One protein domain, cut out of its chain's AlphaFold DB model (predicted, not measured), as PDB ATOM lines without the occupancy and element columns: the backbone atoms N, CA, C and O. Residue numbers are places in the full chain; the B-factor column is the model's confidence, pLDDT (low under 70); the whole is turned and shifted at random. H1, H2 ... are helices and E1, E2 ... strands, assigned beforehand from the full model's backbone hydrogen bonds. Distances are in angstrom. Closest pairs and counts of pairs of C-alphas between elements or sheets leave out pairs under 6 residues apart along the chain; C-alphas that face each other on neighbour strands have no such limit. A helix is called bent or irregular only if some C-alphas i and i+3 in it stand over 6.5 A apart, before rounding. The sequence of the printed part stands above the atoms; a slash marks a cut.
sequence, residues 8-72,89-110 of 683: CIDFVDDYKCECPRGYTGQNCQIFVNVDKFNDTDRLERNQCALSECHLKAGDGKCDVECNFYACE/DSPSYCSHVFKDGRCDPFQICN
ATOM      1  N   CYS A   8     -26.416  31.806 172.285       89.31
ATOM      2  CA  CYS A   8     -25.381  31.026 172.961       89.31
ATOM      3  C   CYS A   8     -24.690  30.083 171.973       89.31
ATOM      4  O   CYS A   8     -25.360  29.330 171.266       89.31
ATOM      5  N   ILE A   9     -23.362  30.118 171.955       87.44
ATOM      6  CA  ILE A   9     -22.495  29.184 171.245       87.44
ATOM      7  C   ILE A   9     -21.767  28.356 172.296       87.44
ATOM      8  O   ILE A   9     -21.108  28.905 173.179       87.44
ATOM      9  N   ASP A  10     -21.928  27.045 172.198       85.44
ATOM     10  CA  ASP A  10     -21.349  26.084 173.129       85.44
ATOM     11  C   ASP A  10     -19.914  25.730 172.708       85.44
ATOM     12  O   ASP A  10     -19.661  25.473 171.527       85.44
ATOM     13  N   PHE A  11     -18.983  25.734 173.660       82.25
ATOM     14  CA  PHE A  11     -17.589  25.320 173.490       82.25
ATOM     15  C   PHE A  11     -17.262  24.204 174.495       82.25
ATOM     16  O   PHE A  11     -18.006  23.939 175.435       82.25
ATOM     17  N   VAL A  12     -16.150  23.492 174.295       82.31
ATOM     18  CA  VAL A  12     -15.739  22.442 175.242       82.31
ATOM     19  C   VAL A  12     -15.315  23.109 176.554       82.31
ATOM     20  O   VAL A  12     -14.328  23.840 176.563       82.31
ATOM     21  N   ASP A  13     -16.077  22.868 177.624       77.12
ATOM     22  CA  ASP A  13     -15.929  23.465 178.963       77.12
ATOM     23  C   ASP A  13     -16.046  25.007 179.028       77.12
ATOM     24  O   ASP A  13     -15.677  25.615 180.034       77.12
ATOM     25  N   ASP A  14     -16.601  25.651 177.995       81.12
ATOM     26  CA  ASP A  14     -16.814  27.105 177.948       81.12
ATOM     27  C   ASP A  14     -18.041  27.465 177.089       81.12
ATOM     28  O   ASP A  14     -18.580  26.635 176.363       81.12
ATOM     29  N   TYR A  15     -18.508  28.710 177.141       85.19
ATOM     30  CA  TYR A  15     -19.580  29.196 176.274       85.19
ATOM     31  C   TYR A  15     -19.310  30.633 175.823       85.19
ATOM     32  O   TYR A  15     -18.821  31.473 176.578       85.19
ATOM     33  N   LYS A  16     -19.696  30.958 174.587       84.81
ATOM     34  CA  LYS A  16     -19.620  32.319 174.041       84.81
ATOM     35  C   LYS A  16     -21.010  32.817 173.690       84.81
ATOM     36  O   LYS A  16     -21.777  32.128 173.025       84.81
ATOM     37  N   CYS A  17     -21.322  34.041 174.087       85.75
ATOM     38  CA  CYS A  17     -22.534  34.713 173.644       85.75
ATOM     39  C   CYS A  17     -22.258  35.565 172.401       85.75
ATOM     40  O   CYS A  17     -21.342  36.382 172.403       85.75
ATOM     41  N   GLU A  18     -23.055  35.399 171.350       84.38
ATOM     42  CA  GLU A  18     -23.191  36.375 170.268       84.38
ATOM     43  C   GLU A  18     -24.258  37.389 170.668       84.38
ATOM     44  O   GLU A  18     -25.430  37.041 170.833       84.38
ATOM     45  N   CYS A  19     -23.847  38.638 170.863       82.88
ATOM     46  CA  CYS A  19     -24.736  39.687 171.336       82.88
ATOM     47  C   CYS A  19     -25.400  40.433 170.178       82.88
ATOM     48  O   CYS A  19     -24.745  40.700 169.171       82.88
ATOM     49  N   PRO A  20     -26.693  40.785 170.303       81.94
ATOM     50  CA  PRO A  20     -27.355  41.628 169.322       81.94
ATOM     51  C   PRO A  20     -26.778  43.048 169.355       81.94
ATOM     52  O   PRO A  20     -26.203  43.483 170.356       81.94
ATOM     53  N   ARG A  21     -26.961  43.786 168.252       80.88
ATOM     54  CA  ARG A  21     -26.438  45.149 168.080       80.88
ATOM     55  C   ARG A  21     -26.805  46.042 169.275       80.88
ATOM     56  O   ARG A  21     -27.968  46.115 169.664       80.88
ATOM     57  N   GLY A  22     -25.804  46.726 169.829       78.06
ATOM     58  CA  GLY A  22     -25.954  47.595 171.002       78.06
ATOM     59  C   GLY A  22     -25.811  46.897 172.356       78.06
ATOM     60  O   GLY A  22     -25.929  47.559 173.382       78.06
ATOM     61  N   TYR A  23     -25.519  45.595 172.393       82.69
ATOM     62  CA  TYR A  23     -25.228  44.868 173.629       82.69
ATOM     63  C   TYR A  23     -23.878  44.158 173.564       82.69
ATOM     64  O   TYR A  23     -23.451  43.691 172.513       82.69
ATOM     65  N   THR A  24     -23.206  44.058 174.708       81.94
ATOM     66  CA  THR A  24     -21.899  43.416 174.836       81.94
ATOM     67  C   THR A  24     -21.670  42.809 176.228       81.94
ATOM     68  O   THR A  24     -22.530  42.877 177.109       81.94
ATOM     69  N   GLY A  25     -20.512  42.184 176.432       77.38
ATOM     70  CA  GLY A  25     -20.134  41.450 177.638       77.38
ATOM     71  C   GLY A  25     -20.297  39.938 177.478       77.38
ATOM     72  O   GLY A  25     -20.972  39.461 176.569       77.38
ATOM     73  N   GLN A  26     -19.694  39.169 178.393       81.88
ATOM     74  CA  GLN A  26     -19.678  37.696 178.354       81.88
ATOM     75  C   GLN A  26     -21.079  37.068 178.237       81.88
ATOM     76  O   GLN A  26     -21.234  36.002 177.654       81.88
ATOM     77  N   ASN A  27     -22.103  37.748 178.760       87.12
ATOM     78  CA  ASN A  27     -23.506  37.351 178.695       87.12
ATOM     79  C   ASN A  27     -24.390  38.403 178.000       87.12
ATOM     80  O   ASN A  27     -25.596  38.380 178.213       87.12
ATOM     81  N   CYS A  28     -23.850  39.336 177.206       86.81
ATOM     82  CA  CYS A  28     -24.615  40.434 176.582       86.81
ATOM     83  C   CYS A  28     -25.320  41.375 177.576       86.81
ATOM     84  O   CYS A  28     -26.386  41.925 177.291       86.81
ATOM     85  N   GLN A  29     -24.754  41.532 178.773       85.62
ATOM     86  CA  GLN A  29     -25.351  42.281 179.877       85.62
ATOM     87  C   GLN A  29     -25.121  43.799 179.814       85.62
ATOM     88  O   GLN A  29     -25.803  44.546 180.512       85.62
ATOM     89  N   ILE A  30     -24.155  44.258 179.019       81.94
ATOM     90  CA  ILE A  30     -23.748  45.663 178.935       81.94
ATOM     91  C   ILE A  30     -24.421  46.283 177.713       81.94
ATOM     92  O   ILE A  30     -24.222  45.803 176.603       81.94
ATOM     93  N   PHE A  31     -25.199  47.347 177.899       81.56
ATOM     94  CA  PHE A  31     -25.735  48.132 176.788       81.56
ATOM     95  C   PHE A  31     -24.715  49.187 176.349       81.56
ATOM     96  O   PHE A  31     -24.185  49.927 177.180       81.56
ATOM     97  N   VAL A  32     -24.471  49.275 175.045       80.94
ATOM     98  CA  VAL A  32     -23.628  50.288 174.412       80.94
ATOM     99  C   VAL A  32     -24.481  51.044 173.410       80.94
ATOM    100  O   VAL A  32     -25.048  50.465 172.485       80.94
ATOM    101  N   ASN A  33     -24.558  52.360 173.585       78.75
ATOM    102  CA  ASN A  33     -25.241  53.217 172.631       78.75
ATOM    103  C   ASN A  33     -24.365  53.397 171.382       78.75
ATOM    104  O   ASN A  33     -23.519  54.287 171.337       78.75
ATOM    105  N   VAL A  34     -24.562  52.540 170.380       78.94
ATOM    106  CA  VAL A  34     -23.832  52.590 169.100       78.94
ATOM    107  C   VAL A  34     -24.170  53.862 168.313       78.94
ATOM    108  O   VAL A  34     -23.328  54.385 167.591       78.94
ATOM    109  N   ASP A  35     -25.363  54.422 168.517       79.38
ATOM    110  CA  ASP A  35     -25.821  55.643 167.844       79.38
ATOM    111  C   ASP A  35     -25.364  56.923 168.567       79.38
ATOM    112  O   ASP A  35     -25.767  58.027 168.201       79.38
ATOM    113  N   LYS A  36     -24.497  56.800 169.584       78.19
ATOM    114  CA  LYS A  36     -23.974  57.917 170.388       78.19
ATOM    115  C   LYS A  36     -23.380  59.047 169.542       78.19
ATOM    116  O   LYS A  36     -23.465  60.199 169.954       78.19
ATOM    117  N   PHE A  37     -22.793  58.721 168.393       81.00
ATOM    118  CA  PHE A  37     -22.145  59.687 167.503       81.00
ATOM    119  C   PHE A  37     -22.997  60.086 166.297       81.00
ATOM    120  O   PHE A  37     -22.546  60.881 165.490       81.00
ATOM    121  N   ASN A  38     -24.248  59.633 166.179       83.38
ATOM    122  CA  ASN A  38     -25.080  59.964 165.017       83.38
ATOM    123  C   ASN A  38     -25.354  61.480 164.907       83.38
ATOM    124  O   ASN A  38     -25.339  62.053 163.820       83.38
ATOM    125  N   ASP A  39     -25.548  62.164 166.040       83.94
ATOM    126  CA  ASP A  39     -25.670  63.628 166.056       83.94
ATOM    127  C   ASP A  39     -24.330  64.324 165.766       83.94
ATOM    128  O   ASP A  39     -24.311  65.340 165.071       83.94
ATOM    129  N   THR A  40     -23.210  63.757 166.229       87.00
ATOM    130  CA  THR A  40     -21.858  64.239 165.906       87.00
ATOM    131  C   THR A  40     -21.582  64.119 164.412       87.00
ATOM    132  O   THR A  40     -21.232  65.115 163.794       87.00
ATOM    133  N   ASP A  41     -21.869  62.973 163.795       86.44
ATOM    134  CA  ASP A  41     -21.714  62.742 162.357       86.44
ATOM    135  C   ASP A  41     -22.537  63.736 161.530       86.44
ATOM    136  O   ASP A  41     -22.125  64.171 160.452       86.44
ATOM    137  N   ARG A  42     -23.729  64.116 162.011       87.12
ATOM    138  CA  ARG A  42     -24.553  65.151 161.366       87.12
ATOM    139  C   ARG A  42     -23.898  66.526 161.456       87.12
ATOM    140  O   ARG A  42     -23.934  67.267 160.475       87.12
ATOM    141  N   LEU A  43     -23.313  66.868 162.604       88.94
ATOM    142  CA  LEU A  43     -22.578  68.120 162.787       88.94
ATOM    143  C   LEU A  43     -21.294  68.148 161.953       88.94
ATOM    144  O   LEU A  43     -21.045  69.140 161.276       88.94
ATOM    145  N   GLU A  44     -20.529  67.060 161.933       89.75
ATOM    146  CA  GLU A  44     -19.315  66.912 161.127       89.75
ATOM    147  C   GLU A  44     -19.626  66.990 159.631       89.75
ATOM    148  O   GLU A  44     -18.957  67.712 158.899       89.75
ATOM    149  N   ARG A  45     -20.713  66.359 159.169       88.38
ATOM    150  CA  ARG A  45     -21.156  66.477 157.772       88.38
ATOM    151  C   ARG A  45     -21.511  67.917 157.396       88.38
ATOM    152  O   ARG A  45     -21.170  68.367 156.303       88.38
ATOM    153  N   ASN A  46     -22.143  68.663 158.304       90.56
ATOM    154  CA  ASN A  46     -22.386  70.094 158.106       90.56
ATOM    155  C   ASN A  46     -21.073  70.894 158.101       90.56
ATOM    156  O   ASN A  46     -20.912  71.792 157.279       90.56
ATOM    157  N   GLN A  47     -20.125  70.556 158.977       89.88
ATOM    158  CA  GLN A  47     -18.808  71.191 159.031       89.88
ATOM    159  C   GLN A  47     -18.016  70.967 157.739       89.88
ATOM    160  O   GLN A  47     -17.382  71.898 157.242       89.88
ATOM    161  N   CYS A  48     -18.095  69.777 157.152       90.19
ATOM    162  CA  CYS A  48     -17.450  69.485 155.876       90.19
ATOM    163  C   CYS A  48     -18.110  70.203 154.701       90.19
ATOM    164  O   CYS A  48     -17.416  70.645 153.787       90.19
ATOM    165  N   ALA A  49     -19.435  70.385 154.741       89.25
ATOM    166  CA  ALA A  49     -20.131  71.228 153.774       89.25
ATOM    167  C   ALA A  49     -19.700  72.702 153.895       89.25
ATOM    168  O   ALA A  49     -19.452  73.346 152.879       89.25
ATOM    169  N   LEU A  50     -19.550  73.219 155.122       91.25
ATOM    170  CA  LEU A  50     -19.079  74.586 155.391       91.25
ATOM    171  C   LEU A  50     -17.611  74.809 155.007       91.25
ATOM    172  O   LEU A  50     -17.251  75.902 154.587       91.25
ATOM    173  N   SER A  51     -16.771  73.788 155.171       88.81
ATOM    174  CA  SER A  51     -15.328  73.855 154.891       88.81
ATOM    175  C   SER A  51     -14.987  73.523 153.435       88.81
ATOM    176  O   SER A  51     -13.808  73.423 153.094       88.81
ATOM    177  N   GLU A  52     -16.019  73.345 152.601       91.25
ATOM    178  CA  GLU A  52     -15.929  72.995 151.181       91.25
ATOM    179  C   GLU A  52     -15.067  71.748 150.925       91.25
ATOM    180  O   GLU A  52     -14.342  71.673 149.938       91.25
ATOM    181  N   CYS A  53     -15.174  70.729 151.788       89.44
ATOM    182  CA  CYS A  53     -14.349  69.517 151.691       89.44
ATOM    183  C   CYS A  53     -14.505  68.779 150.352       89.44
ATOM    184  O   CYS A  53     -13.581  68.127 149.897       89.44
ATOM    185  N   HIS A  54     -15.632  68.947 149.655       87.19
ATOM    186  CA  HIS A  54     -15.834  68.407 148.307       87.19
ATOM    187  C   HIS A  54     -14.878  68.983 147.242       87.19
ATOM    188  O   HIS A  54     -14.689  68.351 146.208       87.19
ATOM    189  N   LEU A  55     -14.306  70.175 147.461       88.38
ATOM    190  CA  LEU A  55     -13.304  70.781 146.571       88.38
ATOM    191  C   LEU A  55     -11.871  70.357 146.915       88.38
ATOM    192  O   LEU A  55     -10.989  70.496 146.072       88.38
ATOM    193  N   LYS A  56     -11.660  69.890 148.148       86.94
ATOM    194  CA  LYS A  56     -10.367  69.465 148.705       86.94
ATOM    195  C   LYS A  56     -10.161  67.950 148.608       86.94
ATOM    196  O   LYS A  56      -9.038  67.489 148.502       86.94
ATOM    197  N   ALA A  57     -11.259  67.206 148.524       84.19
ATOM    198  CA  ALA A  57     -11.282  65.764 148.352       84.19
ATOM    199  C   ALA A  57     -10.411  65.283 147.176       84.19
ATOM    200  O   ALA A  57     -10.662  65.620 146.013       84.19
ATOM    201  N   GLY A  58      -9.446  64.413 147.469       78.19
ATOM    202  CA  GLY A  58      -8.606  63.739 146.480       78.19
ATOM    203  C   GLY A  58      -7.465  64.593 145.920       78.19
ATOM    204  O   GLY A  58      -6.865  64.202 144.911       78.19
ATOM    205  N   ASP A  59      -7.154  65.742 146.528       81.75
ATOM    206  CA  ASP A  59      -6.062  66.626 146.110       81.75
ATOM    207  C   ASP A  59      -4.668  66.109 146.533       81.75
ATOM    208  O   ASP A  59      -3.636  66.634 146.096       81.75
ATOM    209  N   GLY A  60      -4.624  65.026 147.320       77.19
ATOM    210  CA  GLY A  60      -3.395  64.388 147.793       77.19
ATOM    211  C   GLY A  60      -2.756  65.087 148.995       77.19
ATOM    212  O   GLY A  60      -1.602  64.785 149.330       77.19
ATOM    213  N   LYS A  61      -3.473  66.009 149.645       84.81
ATOM    214  CA  LYS A  61      -3.068  66.712 150.859       84.81
ATOM    215  C   LYS A  61      -4.144  66.533 151.926       84.81
ATOM    216  O   LYS A  61      -5.248  67.016 151.797       84.81
ATOM    217  N   CYS A  62      -3.770  65.928 153.050       88.31
ATOM    218  CA  CYS A  62      -4.684  65.785 154.181       88.31
ATOM    219  C   CYS A  62      -5.066  67.148 154.787       88.31
ATOM    220  O   CYS A  62      -4.261  67.758 155.510       88.31
ATOM    221  N   ASP A  63      -6.299  67.592 154.544       90.25
ATOM    222  CA  ASP A  63      -6.896  68.756 155.183       90.25
ATOM    223  C   ASP A  63      -7.563  68.350 156.504       90.25
ATOM    224  O   ASP A  63      -8.534  67.597 156.583       90.25
ATOM    225  N   VAL A  64      -7.002  68.856 157.605       89.44
ATOM    226  CA  VAL A  64      -7.386  68.450 158.967       89.44
ATOM    227  C   VAL A  64      -8.837  68.795 159.299       89.44
ATOM    228  O   VAL A  64      -9.442  68.114 160.122       89.44
ATOM    229  N   GLU A  65      -9.395  69.821 158.660       90.31
ATOM    230  CA  GLU A  65     -10.805  70.203 158.748       90.31
ATOM    231  C   GLU A  65     -11.767  69.237 158.035       90.31
ATOM    232  O   GLU A  65     -12.969  69.298 158.282       90.31
ATOM    233  N   CYS A  66     -11.252  68.356 157.176       91.31
ATOM    234  CA  CYS A  66     -12.008  67.351 156.427       91.31
ATOM    235  C   CYS A  66     -11.729  65.919 156.924       91.31
ATOM    236  O   CYS A  66     -12.376  64.965 156.491       91.31
ATOM    237  N   ASN A  67     -10.818  65.764 157.894       91.81
ATOM    238  CA  ASN A  67     -10.397  64.494 158.487       91.81
ATOM    239  C   ASN A  67     -11.413  63.925 159.501       91.81
ATOM    240  O   ASN A  67     -11.092  63.679 160.666       91.81
ATOM    241  N   PHE A  68     -12.650  63.728 159.057       90.62
ATOM    242  CA  PHE A  68     -13.732  63.133 159.838       90.62
ATOM    243  C   PHE A  68     -14.252  61.878 159.146       90.62
ATOM    244  O   PHE A  68     -14.257  61.801 157.916       90.62
ATOM    245  N   TYR A  69     -14.765  60.918 159.920       90.38
ATOM    246  CA  TYR A  69     -15.407  59.733 159.345       90.38
ATOM    247  C   TYR A  69     -16.603  60.117 158.460       90.38
ATOM    248  O   TYR A  69     -16.771  59.569 157.373       90.38
ATOM    249  N   ALA A  70     -17.383  61.124 158.874       89.50
ATOM    250  CA  ALA A  70     -18.521  61.638 158.111       89.50
ATOM    251  C   ALA A  70     -18.157  62.179 156.712       89.50
ATOM    252  O   ALA A  70     -19.050  62.332 155.875       89.50
ATOM    253  N   CYS A  71     -16.872  62.465 156.482       89.25
ATOM    254  CA  CYS A  71     -16.302  63.044 155.262       89.25
ATOM    255  C   CYS A  71     -15.226  62.123 154.669       89.25
ATOM    256  O   CYS A  71     -14.375  62.560 153.899       89.25
ATOM    257  N   GLU A  72     -15.272  60.846 155.065       90.31
ATOM    258  CA  GLU A  72     -14.409  59.772 154.578       90.31
ATOM    259  C   GLU A  72     -12.912  60.083 154.719       90.31
ATOM    260  O   GLU A  72     -12.111  59.705 153.869       90.31
ATOM    261  N   ASP A  89     -18.996  46.580 161.408       86.44
ATOM    262  CA  ASP A  89     -20.457  46.679 161.568       86.44
ATOM    263  C   ASP A  89     -20.912  48.051 162.098       86.44
ATOM    264  O   ASP A  89     -22.052  48.469 161.889       86.44
ATOM    265  N   SER A  90     -20.042  48.748 162.835       87.50
ATOM    266  CA  SER A  90     -20.316  50.052 163.460       87.50
ATOM    267  C   SER A  90     -19.192  51.051 163.162       87.50
ATOM    268  O   SER A  90     -18.466  51.460 164.069       87.50
ATOM    269  N   PRO A  91     -19.025  51.450 161.889       89.31
ATOM    270  CA  PRO A  91     -17.830  52.151 161.427       89.31
ATOM    271  C   PRO A  91     -17.700  53.567 162.004       89.31
ATOM    272  O   PRO A  91     -16.613  53.939 162.436       89.31
ATOM    273  N   SER A  92     -18.802  54.321 162.116       88.75
ATOM    274  CA  SER A  92     -18.803  55.644 162.766       88.75
ATOM    275  C   SER A  92     -18.365  55.551 164.227       88.75
ATOM    276  O   SER A  92     -17.376  56.175 164.609       88.75
ATOM    277  N   TYR A  93     -19.027  54.708 165.026       88.56
ATOM    278  CA  TYR A  93     -18.688  54.532 166.438       88.56
ATOM    279  C   TYR A  93     -17.219  54.121 166.609       88.56
ATOM    280  O   TYR A  93     -16.486  54.793 167.331       88.56
ATOM    281  N   CYS A  94     -16.769  53.089 165.885       90.88
ATOM    282  CA  CYS A  94     -15.405  52.581 166.014       90.88
ATOM    283  C   CYS A  94     -14.343  53.560 165.506       90.88
ATOM    284  O   CYS A  94     -13.281  53.639 166.102       90.88
ATOM    285  N   SER A  95     -14.617  54.375 164.487       91.94
ATOM    286  CA  SER A  95     -13.660  55.398 164.034       91.94
ATOM    287  C   SER A  95     -13.375  56.484 165.086       91.94
ATOM    288  O   SER A  95     -12.256  57.007 165.175       91.94
ATOM    289  N   HIS A  96     -14.371  56.811 165.913       89.81
ATOM    290  CA  HIS A  96     -14.245  57.819 166.962       89.81
ATOM    291  C   HIS A  96     -13.435  57.304 168.148       89.81
ATOM    292  O   HIS A  96     -12.563  58.029 168.629       89.81
ATOM    293  N   VAL A  97     -13.698  56.065 168.571       89.69
ATOM    294  CA  VAL A  97     -13.032  55.432 169.722       89.69
ATOM    295  C   VAL A  97     -11.710  54.750 169.369       89.69
ATOM    296  O   VAL A  97     -10.901  54.521 170.252       89.69
ATOM    297  N   PHE A  98     -11.429  54.529 168.079       92.31
ATOM    298  CA  PHE A  98     -10.186  53.903 167.637       92.31
ATOM    299  C   PHE A  98      -8.957  54.613 168.211       92.31
ATOM    300  O   PHE A  98      -8.697  55.785 167.886       92.31
ATOM    301  N   LYS A  99      -8.171  53.852 168.979       88.12
ATOM    302  CA  LYS A  99      -6.913  54.285 169.586       88.12
ATOM    303  C   LYS A  99      -7.075  55.468 170.553       88.12
ATOM    304  O   LYS A  99      -6.235  56.373 170.584       88.12
ATOM    305  N   ASP A 100      -8.174  55.509 171.303       87.06
ATOM    306  CA  ASP A 100      -8.438  56.523 172.329       87.06
ATOM    307  C   ASP A 100      -7.800  56.194 173.702       87.06
ATOM    308  O   ASP A 100      -7.855  57.003 174.638       87.06
ATOM    309  N   GLY A 101      -7.133  55.039 173.805       84.56
ATOM    310  CA  GLY A 101      -6.458  54.539 175.000       84.56
ATOM    311  C   GLY A 101      -7.388  53.822 175.979       84.56
ATOM    312  O   GLY A 101      -6.992  53.570 177.124       84.56
ATOM    313  N   ARG A 102      -8.624  53.518 175.576       85.38
ATOM    314  CA  ARG A 102      -9.604  52.753 176.347       85.38
ATOM    315  C   ARG A 102      -9.972  51.517 175.549       85.38
ATOM    316  O   ARG A 102     -10.163  51.568 174.354       85.38
ATOM    317  N   CYS A 103     -10.095  50.389 176.236       83.38
ATOM    318  CA  CYS A 103     -10.585  49.187 175.581       83.38
ATOM    319  C   CYS A 103     -12.091  49.305 175.339       83.38
ATOM    320  O   CYS A 103     -12.873  49.156 176.293       83.38
ATOM    321  N   ASP A 104     -12.503  49.525 174.091       83.56
ATOM    322  CA  ASP A 104     -13.904  49.418 173.716       83.56
ATOM    323  C   ASP A 104     -14.328  47.946 173.572       83.56
ATOM    324  O   ASP A 104     -13.547  47.070 173.190       83.56
ATOM    325  N   PRO A 105     -15.585  47.606 173.911       71.06
ATOM    326  CA  PRO A 105     -15.984  46.213 174.075       71.06
ATOM    327  C   PRO A 105     -15.739  45.323 172.841       71.06
ATOM    328  O   PRO A 105     -16.077  45.678 171.709       71.06
ATOM    329  N   PHE A 106     -15.232  44.107 173.097       59.72
ATOM    330  CA  PHE A 106     -14.787  43.090 172.120       59.72
ATOM    331  C   PHE A 106     -15.786  42.746 171.003       59.72
ATOM    332  O   PHE A 106     -15.401  42.337 169.913       59.72
ATOM    333  N   GLN A 107     -17.088  42.909 171.234       63.00
ATOM    334  CA  GLN A 107     -18.105  42.603 170.219       63.00
ATOM    335  C   GLN A 107     -18.456  43.778 169.307       63.00
ATOM    336  O   GLN A 107     -19.237  43.584 168.382       63.00
ATOM    337  N   ILE A 108     -17.916  44.975 169.557       77.75
ATOM    338  CA  ILE A 108     -18.257  46.175 168.786       77.75
ATOM    339  C   ILE A 108     -17.038  46.653 167.997       77.75
ATOM    340  O   ILE A 108     -17.096  46.628 166.773       77.75
ATOM    341  N   CYS A 109     -15.930  47.006 168.664       87.44
ATOM    342  CA  CYS A 109     -14.750  47.570 167.984       87.44
ATOM    343  C   CYS A 109     -13.484  46.719 168.077       87.44
ATOM    344  O   CYS A 109     -12.687  46.724 167.140       87.44
ATOM    345  N   ASN A 110     -13.305  45.924 169.138       86.50
ATOM    346  CA  ASN A 110     -12.133  45.055 169.243       86.50
ATOM    347  C   ASN A 110     -12.339  43.705 168.523       86.50
ATOM    348  O   ASN A 110     -12.476  42.647 169.131       86.50
TER     349      ASN A 110
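AT A GLANCE: This is residues 8 to 72 and 89 to 110 of the 683 residues of an uncharacterized protein of Angiostrongylus cantonensis (UniProt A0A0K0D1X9). Picture an elongated, loosely built rod: a small two-strand hairpin, E1 and E2, makes one end, and the long helix H1 runs toward the other, where short H2 follows it. H3 and H4 pack on H1 from one side, and long stretches without named elements join the parts. The 87 printed residues hold E1, E2, H1, H2, H3 and H4 in that order, antiparallel in the sheet; the class is mixed, with under half of the residues in named elements. The whole is loose, with a radius of gyration of the C-alphas of 17.5 A and spans of 57 by 25 by 21 A.

HOW THE PARTS SIT: Start at E1, residues 8 to 11, which forms an antiparallel hairpin with E2, residues 14 to 18; N 9 and O 16 are 2.8 A apart, within hydrogen-bond range. H1, residues 34 to 50, touches H3, residues 69 to 72, with residues 41 to 48 alone; their closest C-alphas, Asp 41 and Ala 70, are 5.4 A apart. With residues 34 to 41 alone H1 touches H4, residues 91 to 97, about perpendicular at 86 degrees; the closest C-alphas, Val 34 and Tyr 93, are 6.1 A apart. H3 and H4 touch, closest at the C-alphas of Tyr 69 and Ser 92, 6.3 A. H2, residues 53 to 56, is close to H1 but not clearly touching, at 7.8 A between the C-alphas of His 54 and Cys 48. In H4 every O i to N i+4 pair is within hydrogen-bond range, in H1 10 of 13; H2 and H3 are too short for such a pair.

IN THESE COORDINATES: Find C-alpha 8 at (-25.381, 31.026, 172.961), where E1 begins; E2 measures 13.6 A. H1 runs 26.4 A to C-alpha 50 at (-19.079, 74.586, 155.391), irregular at C-alphas 34 to 37, 7.5 A apart, with a kink of 29 degrees near residue 41. H4 ends at C-alpha 97, (-13.032, 55.432, 169.722).

THE WHOLE: The C-alphas of Asp 13 and Leu 55, 57.4 A, are the two farthest apart. Residues 73 to 88 are not printed; C-alphas 72 and 89 are 16.0 A apart across the cut. The links E2 to H1 and H2 to H3 are long. Residues 106 to 107 are under pLDDT 70.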